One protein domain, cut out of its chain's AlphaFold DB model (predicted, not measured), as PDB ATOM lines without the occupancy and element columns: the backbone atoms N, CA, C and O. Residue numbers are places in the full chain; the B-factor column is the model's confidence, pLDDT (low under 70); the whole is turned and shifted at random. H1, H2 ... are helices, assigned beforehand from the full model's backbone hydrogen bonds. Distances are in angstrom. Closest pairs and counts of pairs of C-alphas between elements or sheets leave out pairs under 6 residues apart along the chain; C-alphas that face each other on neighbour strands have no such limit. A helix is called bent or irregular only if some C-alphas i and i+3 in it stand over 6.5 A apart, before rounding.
ATOM      1  N   GLU A  95      40.032   9.940   9.423       95.06
ATOM      2  CA  GLU A  95      40.184  10.848  10.562       95.06
ATOM      3  C   GLU A  95      40.496  12.307  10.182       95.06
ATOM      4  O   GLU A  95      40.467  13.179  11.048       95.06
ATOM      5  N   GLN A  96      40.807  12.582   8.911       95.19
ATOM      6  CA  GLN A  96      41.045  13.932   8.387       95.19
ATOM      7  C   GLN A  96      39.885  14.454   7.531       95.19
ATOM      8  O   GLN A  96      39.945  15.588   7.052       95.19
ATOM      9  N   LEU A  97      38.850  13.642   7.302       93.81
ATOM     10  CA  LEU A  97      37.700  14.052   6.511       93.81
ATOM     11  C   LEU A  97      36.833  15.058   7.283       93.81
ATOM     12  O   LEU A  97      36.616  14.878   8.482       93.81
ATOM     13  N   PRO A  98      36.294  16.092   6.615       94.69
ATOM     14  CA  PRO A  98      35.290  16.958   7.220       94.69
ATOM     15  C   PRO A  98      34.039  16.172   7.633       94.69
ATOM     16  O   PRO A  98      33.589  15.286   6.899       94.69
ATOM     17  N   ASP A  99      33.450  16.521   8.779       94.88
ATOM     18  CA  ASP A  99      32.313  15.797   9.371       94.88
ATOM     19  C   ASP A  99      31.118  15.648   8.411       94.88
ATOM     20  O   ASP A  99      30.462  14.606   8.375       94.88
ATOM     21  N   ASP A 100      30.846  16.672   7.599       91.44
ATOM     22  CA  ASP A 100      29.752  16.693   6.624       91.44
ATOM     23  C   ASP A 100      29.966  15.732   5.444       91.44
ATOM     24  O   ASP A 100      29.004  15.363   4.769       91.44
ATOM     25  N   THR A 101      31.195  15.254   5.227       92.38
ATOM     26  CA  THR A 101      31.500  14.261   4.189       92.38
ATOM     27  C   THR A 101      31.292  12.818   4.652       92.38
ATOM     28  O   THR A 101      31.067  11.931   3.826       92.38
ATOM     29  N   LEU A 102      31.303  12.563   5.966       92.81
ATOM     30  CA  LEU A 102      31.240  11.206   6.519       92.81
ATOM     31  C   LEU A 102      29.932  10.486   6.166       92.81
ATOM     32  O   LEU A 102      29.922   9.266   6.007       92.81
ATOM     33  N   THR A 103      28.836  11.228   5.968       91.62
ATOM     34  CA  THR A 103      27.553  10.647   5.539       91.62
ATOM     35  C   THR A 103      27.639   9.935   4.186       91.62
ATOM     36  O   THR A 103      26.830   9.046   3.933       91.62
ATOM     37  N   PHE A 104      28.589  10.306   3.320       90.62
ATOM     38  CA  PHE A 104      28.756   9.713   1.991       90.62
ATOM     39  C   PHE A 104      29.595   8.429   2.005       90.62
ATOM     40  O   PHE A 104      29.693   7.760   0.980       90.62
ATOM     41  N   LEU A 105      30.173   8.059   3.153       90.94
ATOM     42  CA  LEU A 105      30.843   6.768   3.340       90.94
ATOM     43  C   LEU A 105      29.852   5.634   3.651       90.94
ATOM     44  O   LEU A 105      30.232   4.465   3.655       90.94
ATOM     45  N   LEU A 106      28.593   5.971   3.943       89.44
ATOM     46  CA  LEU A 106      27.555   5.014   4.310       89.44
ATOM     47  C   LEU A 106      26.849   4.458   3.070       89.44
ATOM     48  O   LEU A 106      26.583   5.177   2.105       89.44
ATOM     49  N   GLY A 107      26.468   3.180   3.138       86.25
ATOM     50  CA  GLY A 107      25.601   2.562   2.143       86.25
ATOM     51  C   GLY A 107      24.243   3.264   2.058       86.25
ATOM     52  O   GLY A 107      23.645   3.648   3.064       86.25
ATOM     53  N   GLY A 108      23.742   3.423   0.835       85.62
ATOM     54  CA  GLY A 108      22.446   4.037   0.552       85.62
ATOM     55  C   GLY A 108      21.453   3.029  -0.014       85.62
ATOM     56  O   GLY A 108      21.825   1.946  -0.455       85.62
ATOM     57  N   ARG A 109      20.171   3.408  -0.102       85.00
ATOM     58  CA  ARG A 109      19.116   2.549  -0.685       85.00
ATOM     59  C   ARG A 109      19.463   2.008  -2.081       85.00
ATOM     60  O   ARG A 109      19.051   0.907  -2.420       85.00
ATOM     61  N   TYR A 110      20.154   2.809  -2.887       84.06
ATOM     62  CA  TYR A 110      20.518   2.484  -4.270       84.06
ATOM     63  C   TYR A 110      21.990   2.097  -4.441       84.06
ATOM     64  O   TYR A 110      22.404   1.791  -5.557       84.06
ATOM     65  N   CYS A 111      22.767   2.135  -3.359       83.50
ATOM     66  CA  CYS A 111      24.196   1.857  -3.348       83.50
ATOM     67  C   CYS A 111      24.482   0.904  -2.189       83.50
ATOM     68  O   CYS A 111      24.830   1.328  -1.085       83.50
ATOM     69  N   GLU A 112      24.251  -0.387  -2.427       86.44
ATOM     70  CA  GLU A 112      24.429  -1.435  -1.427       86.44
ATOM     71  C   GLU A 112      25.912  -1.800  -1.264       86.44
ATOM     72  O   GLU A 112      26.349  -2.886  -1.646       86.44
ATOM     73  N   THR A 113      26.690  -0.872  -0.704       82.06
ATOM     74  CA  THR A 113      28.151  -0.967  -0.535       82.06
ATOM     75  C   THR A 113      28.597  -2.297   0.063       82.06
ATOM     76  O   THR A 113      29.527  -2.916  -0.446       82.06
ATOM     77  N   ASP A 114      27.881  -2.789   1.076       81.12
ATOM     78  CA  ASP A 114      28.214  -4.029   1.788       81.12
ATOM     79  C   ASP A 114      28.167  -5.267   0.881       81.12
ATOM     80  O   ASP A 114      28.874  -6.243   1.113       81.12
ATOM     81  N   LEU A 115      27.341  -5.230  -0.166       83.75
ATOM     82  CA  LEU A 115      27.177  -6.326  -1.122       83.75
ATOM     83  C   LEU A 115      28.139  -6.222  -2.308       83.75
ATOM     84  O   LEU A 115      28.314  -7.198  -3.033       83.75
ATOM     85  N   LEU A 116      28.736  -5.048  -2.518       86.50
ATOM     86  CA  LEU A 116      29.636  -4.759  -3.633       86.50
ATOM     87  C   LEU A 116      31.108  -4.716  -3.212       86.50
ATOM     88  O   LEU A 116      31.984  -4.758  -4.070       86.50
ATOM     89  N   VAL A 117      31.392  -4.664  -1.908       87.62
ATOM     90  CA  VAL A 117      32.745  -4.463  -1.371       87.62
ATOM     91  C   VAL A 117      33.742  -5.531  -1.827       87.62
ATOM     92  O   VAL A 117      34.869  -5.195  -2.176       87.62
ATOM     93  N   GLU A 118      33.344  -6.805  -1.876       88.69
ATOM     94  CA  GLU A 118      34.242  -7.896  -2.272       88.69
ATOM     95  C   GLU A 118      34.623  -7.801  -3.755       88.69
ATOM     96  O   GLU A 118      35.802  -7.875  -4.097       88.69
ATOM     97  N   ILE A 119      33.640  -7.546  -4.624       89.56
ATOM     98  CA  ILE A 119      33.855  -7.343  -6.063       89.56
ATOM     99  C   ILE A 119      34.709  -6.091  -6.290       89.56
ATOM    100  O   ILE A 119      35.685  -6.130  -7.037       89.56
ATOM    101  N   ALA A 120      34.406  -4.994  -5.591       90.62
ATOM    102  CA  ALA A 120      35.174  -3.759  -5.691       90.62
ATOM    103  C   ALA A 120      36.648  -3.965  -5.300       90.62
ATOM    104  O   ALA A 120      37.538  -3.472  -5.992       90.62
ATOM    105  N   TRP A 121      36.929  -4.738  -4.245       91.19
ATOM    106  CA  TRP A 121      38.300  -5.094  -3.867       91.19
ATOM    107  C   TRP A 121      38.997  -5.972  -4.905       91.19
ATOM    108  O   TRP A 121      40.179  -5.766  -5.173       91.19
ATOM    109  N   GLN A 122      38.290  -6.932  -5.501       92.81
ATOM    110  CA  GLN A 122      38.855  -7.800  -6.535       92.81
ATOM    111  C   GLN A 122      39.232  -7.022  -7.801       92.81
ATOM    112  O   GLN A 122      40.299  -7.262  -8.362       92.81
ATOM    113  N   ILE A 123      38.384  -6.084  -8.233       92.12
ATOM    114  CA  ILE A 123      38.586  -5.334  -9.480       92.12
ATOM    115  C   ILE A 123      39.533  -4.145  -9.270       92.12
ATOM    116  O   ILE A 123      40.450  -3.937 -10.063       92.12
ATOM    117  N   PHE A 124      39.344  -3.369  -8.198       94.62
ATOM    118  CA  PHE A 124      40.007  -2.072  -8.011       94.62
ATOM    119  C   PHE A 124      41.020  -2.043  -6.861       94.62
ATOM    120  O   PHE A 124      41.684  -1.028  -6.658       94.62
ATOM    121  N   GLY A 125      41.184  -3.132  -6.105       91.38
ATOM    122  CA  GLY A 125      42.035  -3.163  -4.909       91.38
ATOM    123  C   GLY A 125      43.530  -2.948  -5.159       91.38
ATOM    124  O   GLY A 125      44.265  -2.663  -4.219       91.38
ATOM    125  N   GLN A 126      43.980  -3.079  -6.409       92.50
ATOM    126  CA  GLN A 126      45.363  -2.808  -6.819       92.50
ATOM    127  C   GLN A 126      45.567  -1.376  -7.342       92.50
ATOM    128  O   GLN A 126      46.697  -0.989  -7.634       92.50
ATOM    129  N   CYS A 127      44.498  -0.587  -7.492       92.56
ATOM    130  CA  CYS A 127      44.596   0.804  -7.925       92.56
ATOM    131  C   CYS A 127      45.198   1.683  -6.821       92.56
ATOM    132  O   CYS A 127      44.946   1.472  -5.634       92.56
ATOM    133  N   THR A 128      45.936   2.723  -7.216       90.56
ATOM    134  CA  THR A 128      46.404   3.757  -6.286       90.56
ATOM    135  C   THR A 128      45.200   4.445  -5.626       90.56
ATOM    136  O   THR A 128      44.365   4.996  -6.351       90.56
ATOM    137  N   PRO A 129      45.099   4.461  -4.281       89.88
ATOM    138  CA  PRO A 129      43.964   5.065  -3.595       89.88
ATOM    139  C   PRO A 129      43.758   6.536  -3.959       89.88
ATOM    140  O   PRO A 129      44.697   7.335  -3.972       89.88
ATOM    141  N   GLY A 130      42.499   6.899  -4.190       89.75
ATOM    142  CA  GLY A 130      42.095   8.247  -4.568       89.75
ATOM    143  C   GLY A 130      41.614   8.294  -6.010       89.75
ATOM    144  O   GLY A 130      40.798   7.477  -6.436       89.75
ATOM    145  N   ARG A 131      42.089   9.278  -6.766       89.94
ATOM    146  CA  ARG A 131      41.609   9.588  -8.115       89.94
ATOM    147  C   ARG A 131      41.732   8.419  -9.079       89.94
ATOM    148  O   ARG A 131      40.809   8.213  -9.859       89.94
ATOM    149  N   ASP A 132      42.840   7.690  -9.043       90.44
ATOM    150  CA  ASP A 132      43.081   6.601  -9.990       90.44
ATOM    151  C   ASP A 132      42.039   5.492  -9.808       90.44
ATOM    152  O   ASP A 132      41.461   5.033 -10.790       90.44
ATOM    153  N   THR A 133      41.709   5.145  -8.558       92.25
ATOM    154  CA  THR A 133      40.589   4.246  -8.247       92.25
ATOM    155  C   THR A 133      39.259   4.785  -8.783       92.25
ATOM    156  O   THR A 133      38.515   4.041  -9.414       92.25
ATOM    157  N   VAL A 134      38.952   6.074  -8.582       91.69
ATOM    158  CA  VAL A 134      37.690   6.679  -9.064       91.69
ATOM    159  C   VAL A 134      37.590   6.627 -10.590       91.69
ATOM    160  O   VAL A 134      36.548   6.249 -11.118       91.69
ATOM    161  N   LEU A 135      38.664   6.971 -11.304       91.75
ATOM    162  CA  LEU A 135      38.693   6.917 -12.767       91.75
ATOM    163  C   LEU A 135      38.556   5.480 -13.278       91.75
ATOM    164  O   LEU A 135      37.771   5.252 -14.191       91.75
ATOM    165  N   ALA A 136      39.230   4.513 -12.648       93.75
ATOM    166  CA  ALA A 136      39.092   3.102 -13.002       93.75
ATOM    167  C   ALA A 136      37.650   2.593 -12.820       93.75
ATOM    168  O   ALA A 136      37.144   1.872 -13.677       93.75
ATOM    169  N   ILE A 137      36.961   3.007 -11.748       93.12
ATOM    170  CA  ILE A 137      35.539   2.696 -11.537       93.12
ATOM    171  C   ILE A 137      34.677   3.339 -12.630       93.12
ATOM    172  O   ILE A 137      33.802   2.677 -13.187       93.12
ATOM    173  N   CYS A 138      34.917   4.613 -12.963       93.00
ATOM    174  CA  CYS A 138      34.198   5.284 -14.046       93.00
ATOM    175  C   CYS A 138      34.383   4.547 -15.377       93.00
ATOM    176  O   CYS A 138      33.391   4.280 -16.052       93.00
ATOM    177  N   ASP A 139      35.616   4.202 -15.739       93.75
ATOM    178  CA  ASP A 139      35.929   3.500 -16.984       93.75
ATOM    179  C   ASP A 139      35.293   2.105 -17.016       93.75
ATOM    180  O   ASP A 139      34.709   1.722 -18.031       93.75
ATOM    181  N   TYR A 140      35.333   1.377 -15.895       92.75
ATOM    182  CA  TYR A 140      34.657   0.090 -15.745       92.75
ATOM    183  C   TYR A 140      33.156   0.224 -16.019       92.75
ATOM    184  O   TYR A 140      32.638  -0.439 -16.914       92.75
ATOM    185  N   VAL A 141      32.468   1.141 -15.332       91.06
ATOM    186  CA  VAL A 141      31.025   1.371 -15.512       91.06
ATOM    187  C   VAL A 141      30.684   1.737 -16.959       91.06
ATOM    188  O   VAL A 141      29.745   1.173 -17.515       91.06
ATOM    189  N   HIS A 142      31.458   2.627 -17.592       89.94
ATOM    190  CA  HIS A 142      31.234   3.018 -18.991       89.94
ATOM    191  C   HIS A 142      31.356   1.845 -19.971       89.94
ATOM    192  O   HIS A 142      30.718   1.864 -21.020       89.94
ATOM    193  N   GLN A 143      32.185   0.849 -19.656       89.81
ATOM    194  CA  GLN A 143      32.405  -0.320 -20.510       89.81
ATOM    195  C   GLN A 143      31.422  -1.464 -20.229       89.81
ATOM    196  O   GLN A 143      31.175  -2.269 -21.123       89.81
ATOM    197  N   HIS A 144      30.872  -1.544 -19.013       85.06
ATOM    198  CA  HIS A 144      30.078  -2.690 -18.548       85.06
ATOM    199  C   HIS A 144      28.570  -2.427 -18.484       85.06
ATOM    200  O   HIS A 144      27.789  -3.379 -18.454       85.06
ATOM    201  N   ILE A 145      28.140  -1.161 -18.461       85.31
ATOM    202  CA  ILE A 145      26.725  -0.797 -18.362       85.31
ATOM    203  C   ILE A 145      26.279  -0.100 -19.647       85.31
ATOM    204  O   ILE A 145      26.703   1.013 -19.953       85.31
ATOM    205  N   GLU A 146      25.364  -0.739 -20.375       83.00
ATOM    206  CA  GLU A 146      24.702  -0.130 -21.527       83.00
ATOM    207  C   GLU A 146      23.611   0.849 -21.073       83.00
ATOM    208  O   GLU A 146      22.804   0.574 -20.177       83.00
ATOM    209  N   PHE A 147      23.578   2.019 -21.707       78.50
ATOM    210  CA  PHE A 147      22.555   3.018 -21.444       78.50
ATOM    211  C   PHE A 147      21.278   2.700 -22.228       78.50
ATOM    212  O   PHE A 147      21.218   2.906 -23.438       78.50
ATOM    213  N   ASP A 148      20.235   2.255 -21.522       77.00
ATOM    214  CA  ASP A 148      18.924   1.974 -22.110       77.00
ATOM    215  C   ASP A 148      17.770   2.515 -21.247       77.00
ATOM    216  O   ASP A 148      17.579   2.131 -20.087       77.00
ATOM    217  N   TYR A 149      16.954   3.381 -21.857       71.25
ATOM    218  CA  TYR A 149      15.747   3.953 -21.262       71.25
ATOM    219  C   TYR A 149      14.697   2.897 -20.891       71.25
ATOM    220  O   TYR A 149      14.002   3.067 -19.889       71.25
ATOM    221  N   GLY A 150      14.584   1.801 -21.649       76.44
ATOM    222  CA  GLY A 150      13.592   0.744 -21.414       76.44
ATOM    223  C   GLY A 150      13.826  -0.042 -20.122       76.44
ATOM    224  O   GLY A 150      12.894  -0.618 -19.561       76.44
ATOM    225  N   HIS A 151      15.057  -0.018 -19.607       73.56
ATOM    226  CA  HIS A 151      15.456  -0.738 -18.401       73.56
ATOM    227  C   HIS A 151      15.559   0.161 -17.161       73.56
ATOM    228  O   HIS A 151      15.983  -0.309 -16.096       73.56
ATOM    229  N   ALA A 152      15.200   1.444 -17.266       72.00
ATOM    230  CA  ALA A 152      15.180   2.365 -16.138       72.00
ATOM    231  C   ALA A 152      13.938   2.121 -15.265       72.00
ATOM    232  O   ALA A 152      12.804   2.113 -15.737       72.00
ATOM    233  N   ARG A 153      14.141   1.928 -13.959       81.06
ATOM    234  CA  ARG A 153      13.051   1.790 -12.982       81.06
ATOM    235  C   ARG A 153      13.479   2.340 -11.621       81.06
ATOM    236  O   ARG A 153      14.646   2.190 -11.265       81.06
ATOM    237  N   PRO A 154      12.559   2.902 -10.813       79.38
ATOM    238  CA  PRO A 154      12.886   3.531  -9.525       79.38
ATOM    239  C   PRO A 154      13.358   2.545  -8.445       79.38
ATOM    240  O   PRO A 154      13.706   2.957  -7.340       79.38
ATOM    241  N   THR A 155      13.334   1.244  -8.734       81.44
ATOM    242  CA  THR A 155      13.833   0.163  -7.873       81.44
ATOM    243  C   THR A 155      15.164  -0.416  -8.352       81.44
ATOM    244  O   THR A 155      15.644  -1.377  -7.761       81.44
ATOM    245  N   LYS A 156      15.751   0.123  -9.428       81.25
ATOM    246  CA  LYS A 156      17.064  -0.289  -9.930       81.25
ATOM    247  C   LYS A 156      18.144   0.216  -8.969       81.25
ATOM    248  O   LYS A 156      18.120   1.380  -8.584       81.25
ATOM    249  N   THR A 157      19.050  -0.663  -8.567       83.44
ATOM    250  CA  THR A 157      20.145  -0.390  -7.627       83.44
ATOM    251  C   THR A 157      21.498  -0.711  -8.259       83.44
ATOM    252  O   THR A 157      21.538  -1.387  -9.293       83.44
ATOM    253  N   ALA A 158      22.599  -0.263  -7.645       81.19
ATOM    254  CA  ALA A 158      23.955  -0.557  -8.108       81.19
ATOM    255  C   ALA A 158      24.179  -2.069  -8.275       81.19
ATOM    256  O   ALA A 158      24.602  -2.518  -9.337       81.19
ATOM    257  N   ARG A 159      23.750  -2.878  -7.296       78.44
ATOM    258  CA  ARG A 159      23.835  -4.343  -7.391       78.44
ATOM    259  C   ARG A 159      23.042  -4.926  -8.562       78.44
ATOM    260  O   ARG A 159      23.468  -5.900  -9.175       78.44
ATOM    261  N   SER A 160      21.868  -4.374  -8.861       75.25
ATOM    262  CA  SER A 160      21.041  -4.888  -9.958       75.25
ATOM    263  C   SER A 160      21.627  -4.618 -11.350       75.25
ATOM    264  O   SER A 160      21.181  -5.244 -12.309       75.25
ATOM    265  N   ASN A 161      22.593  -3.700 -11.464       66.38
ATOM    266  CA  ASN A 161      23.346  -3.498 -12.699       66.38
ATOM    267  C   ASN A 161      24.415  -4.575 -12.861       66.38
ATOM    268  O   ASN A 161      24.440  -5.219 -13.899       66.38
ATOM    269  N   GLU A 162      25.187  -4.847 -11.807       61.88
ATOM    270  CA  GLU A 162      26.228  -5.886 -11.812       61.88
ATOM    271  C   GLU A 162      25.677  -7.286 -12.129       61.88
ATOM    272  O   GLU A 162      26.323  -8.083 -12.792       61.88
ATOM    273  N   ALA A 163      24.458  -7.605 -11.682       59.19
ATOM    274  CA  ALA A 163      23.858  -8.922 -11.915       59.19
ATOM    275  C   ALA A 163      23.353  -9.159 -13.356       59.19
ATOM    276  O   ALA A 163      22.953 -10.281 -13.666       59.19
ATOM    277  N   ASN A 164      23.302  -8.122 -14.198       49.38
ATOM    278  CA  ASN A 164      22.825  -8.196 -15.587       49.38
ATOM    279  C   ASN A 164      23.955  -8.055 -16.625       49.38
ATOM    280  O   ASN A 164      23.656  -8.031 -17.821       49.38
TER     281      ASN A 164
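What this domain is: This is residues 95 to 164 of the 165 residues of the protein "Transglutaminase domain protein" of Burkholderia sp. YI23 (UniProt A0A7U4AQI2). Helices H3, the longest, and H2 make a corner, and the loop of residues 145 to 157 folds back from H3, bringing short H4 near H2. Residues 95 to 104, of which 99 to 104 belong to H1, stick out, as do residues 147 to 153. The printed part has 70 residues, with four named helices, H1 to H4 in order, and no named strand: all helix. It is loose, radius of gyration of the C-alphas 13.9 A, spanning 43 by 26 by 19 A.

How they stand to each other: H3, residues 131 to 144, and H2, residues 113 to 124, only just touch, with 3 pairs of C-alphas within 8 A, the closest those of Phe 124 and Thr 133, 6.3 A apart. They are about perpendicular, at 82 degrees. H4, residues 158 to 162, is close to but not clearly touching H2; their closest C-alphas, of Leu 116 and Arg 159, are 6.9 A apart. H1, residues 99 to 105, is apart from H2, H3 and H4. Every O i to N i+4 pair is within hydrogen-bond range in H3 and H4, 6 of 8 in H2 and 0 of 3 in H1, where 3 of 4 O i to N i+3 pairs are.

Where its parts are: From first to last C-alpha H3 measures 19.8 A, H2 14.1 A, H1 11.0 A and H4 6.9 A. H1 begins at C-alpha 99 (32.313, 15.797, 9.371); H4 ends at C-alpha 162 (26.228, -5.886, -11.812). H2 is irregular, C-alphas 115 and 118 being 7.3 A apart; H1 only just, C-alphas 100 and 103 being 6.52 A apart.

The domain as a whole: The farthest C-alphas, of Glu 95 and Gly 150, are 42.8 A apart. The printed part has no cut; the link H3 to H4 is long, 13 residues. Residues 161 to 164 have pLDDT under 70.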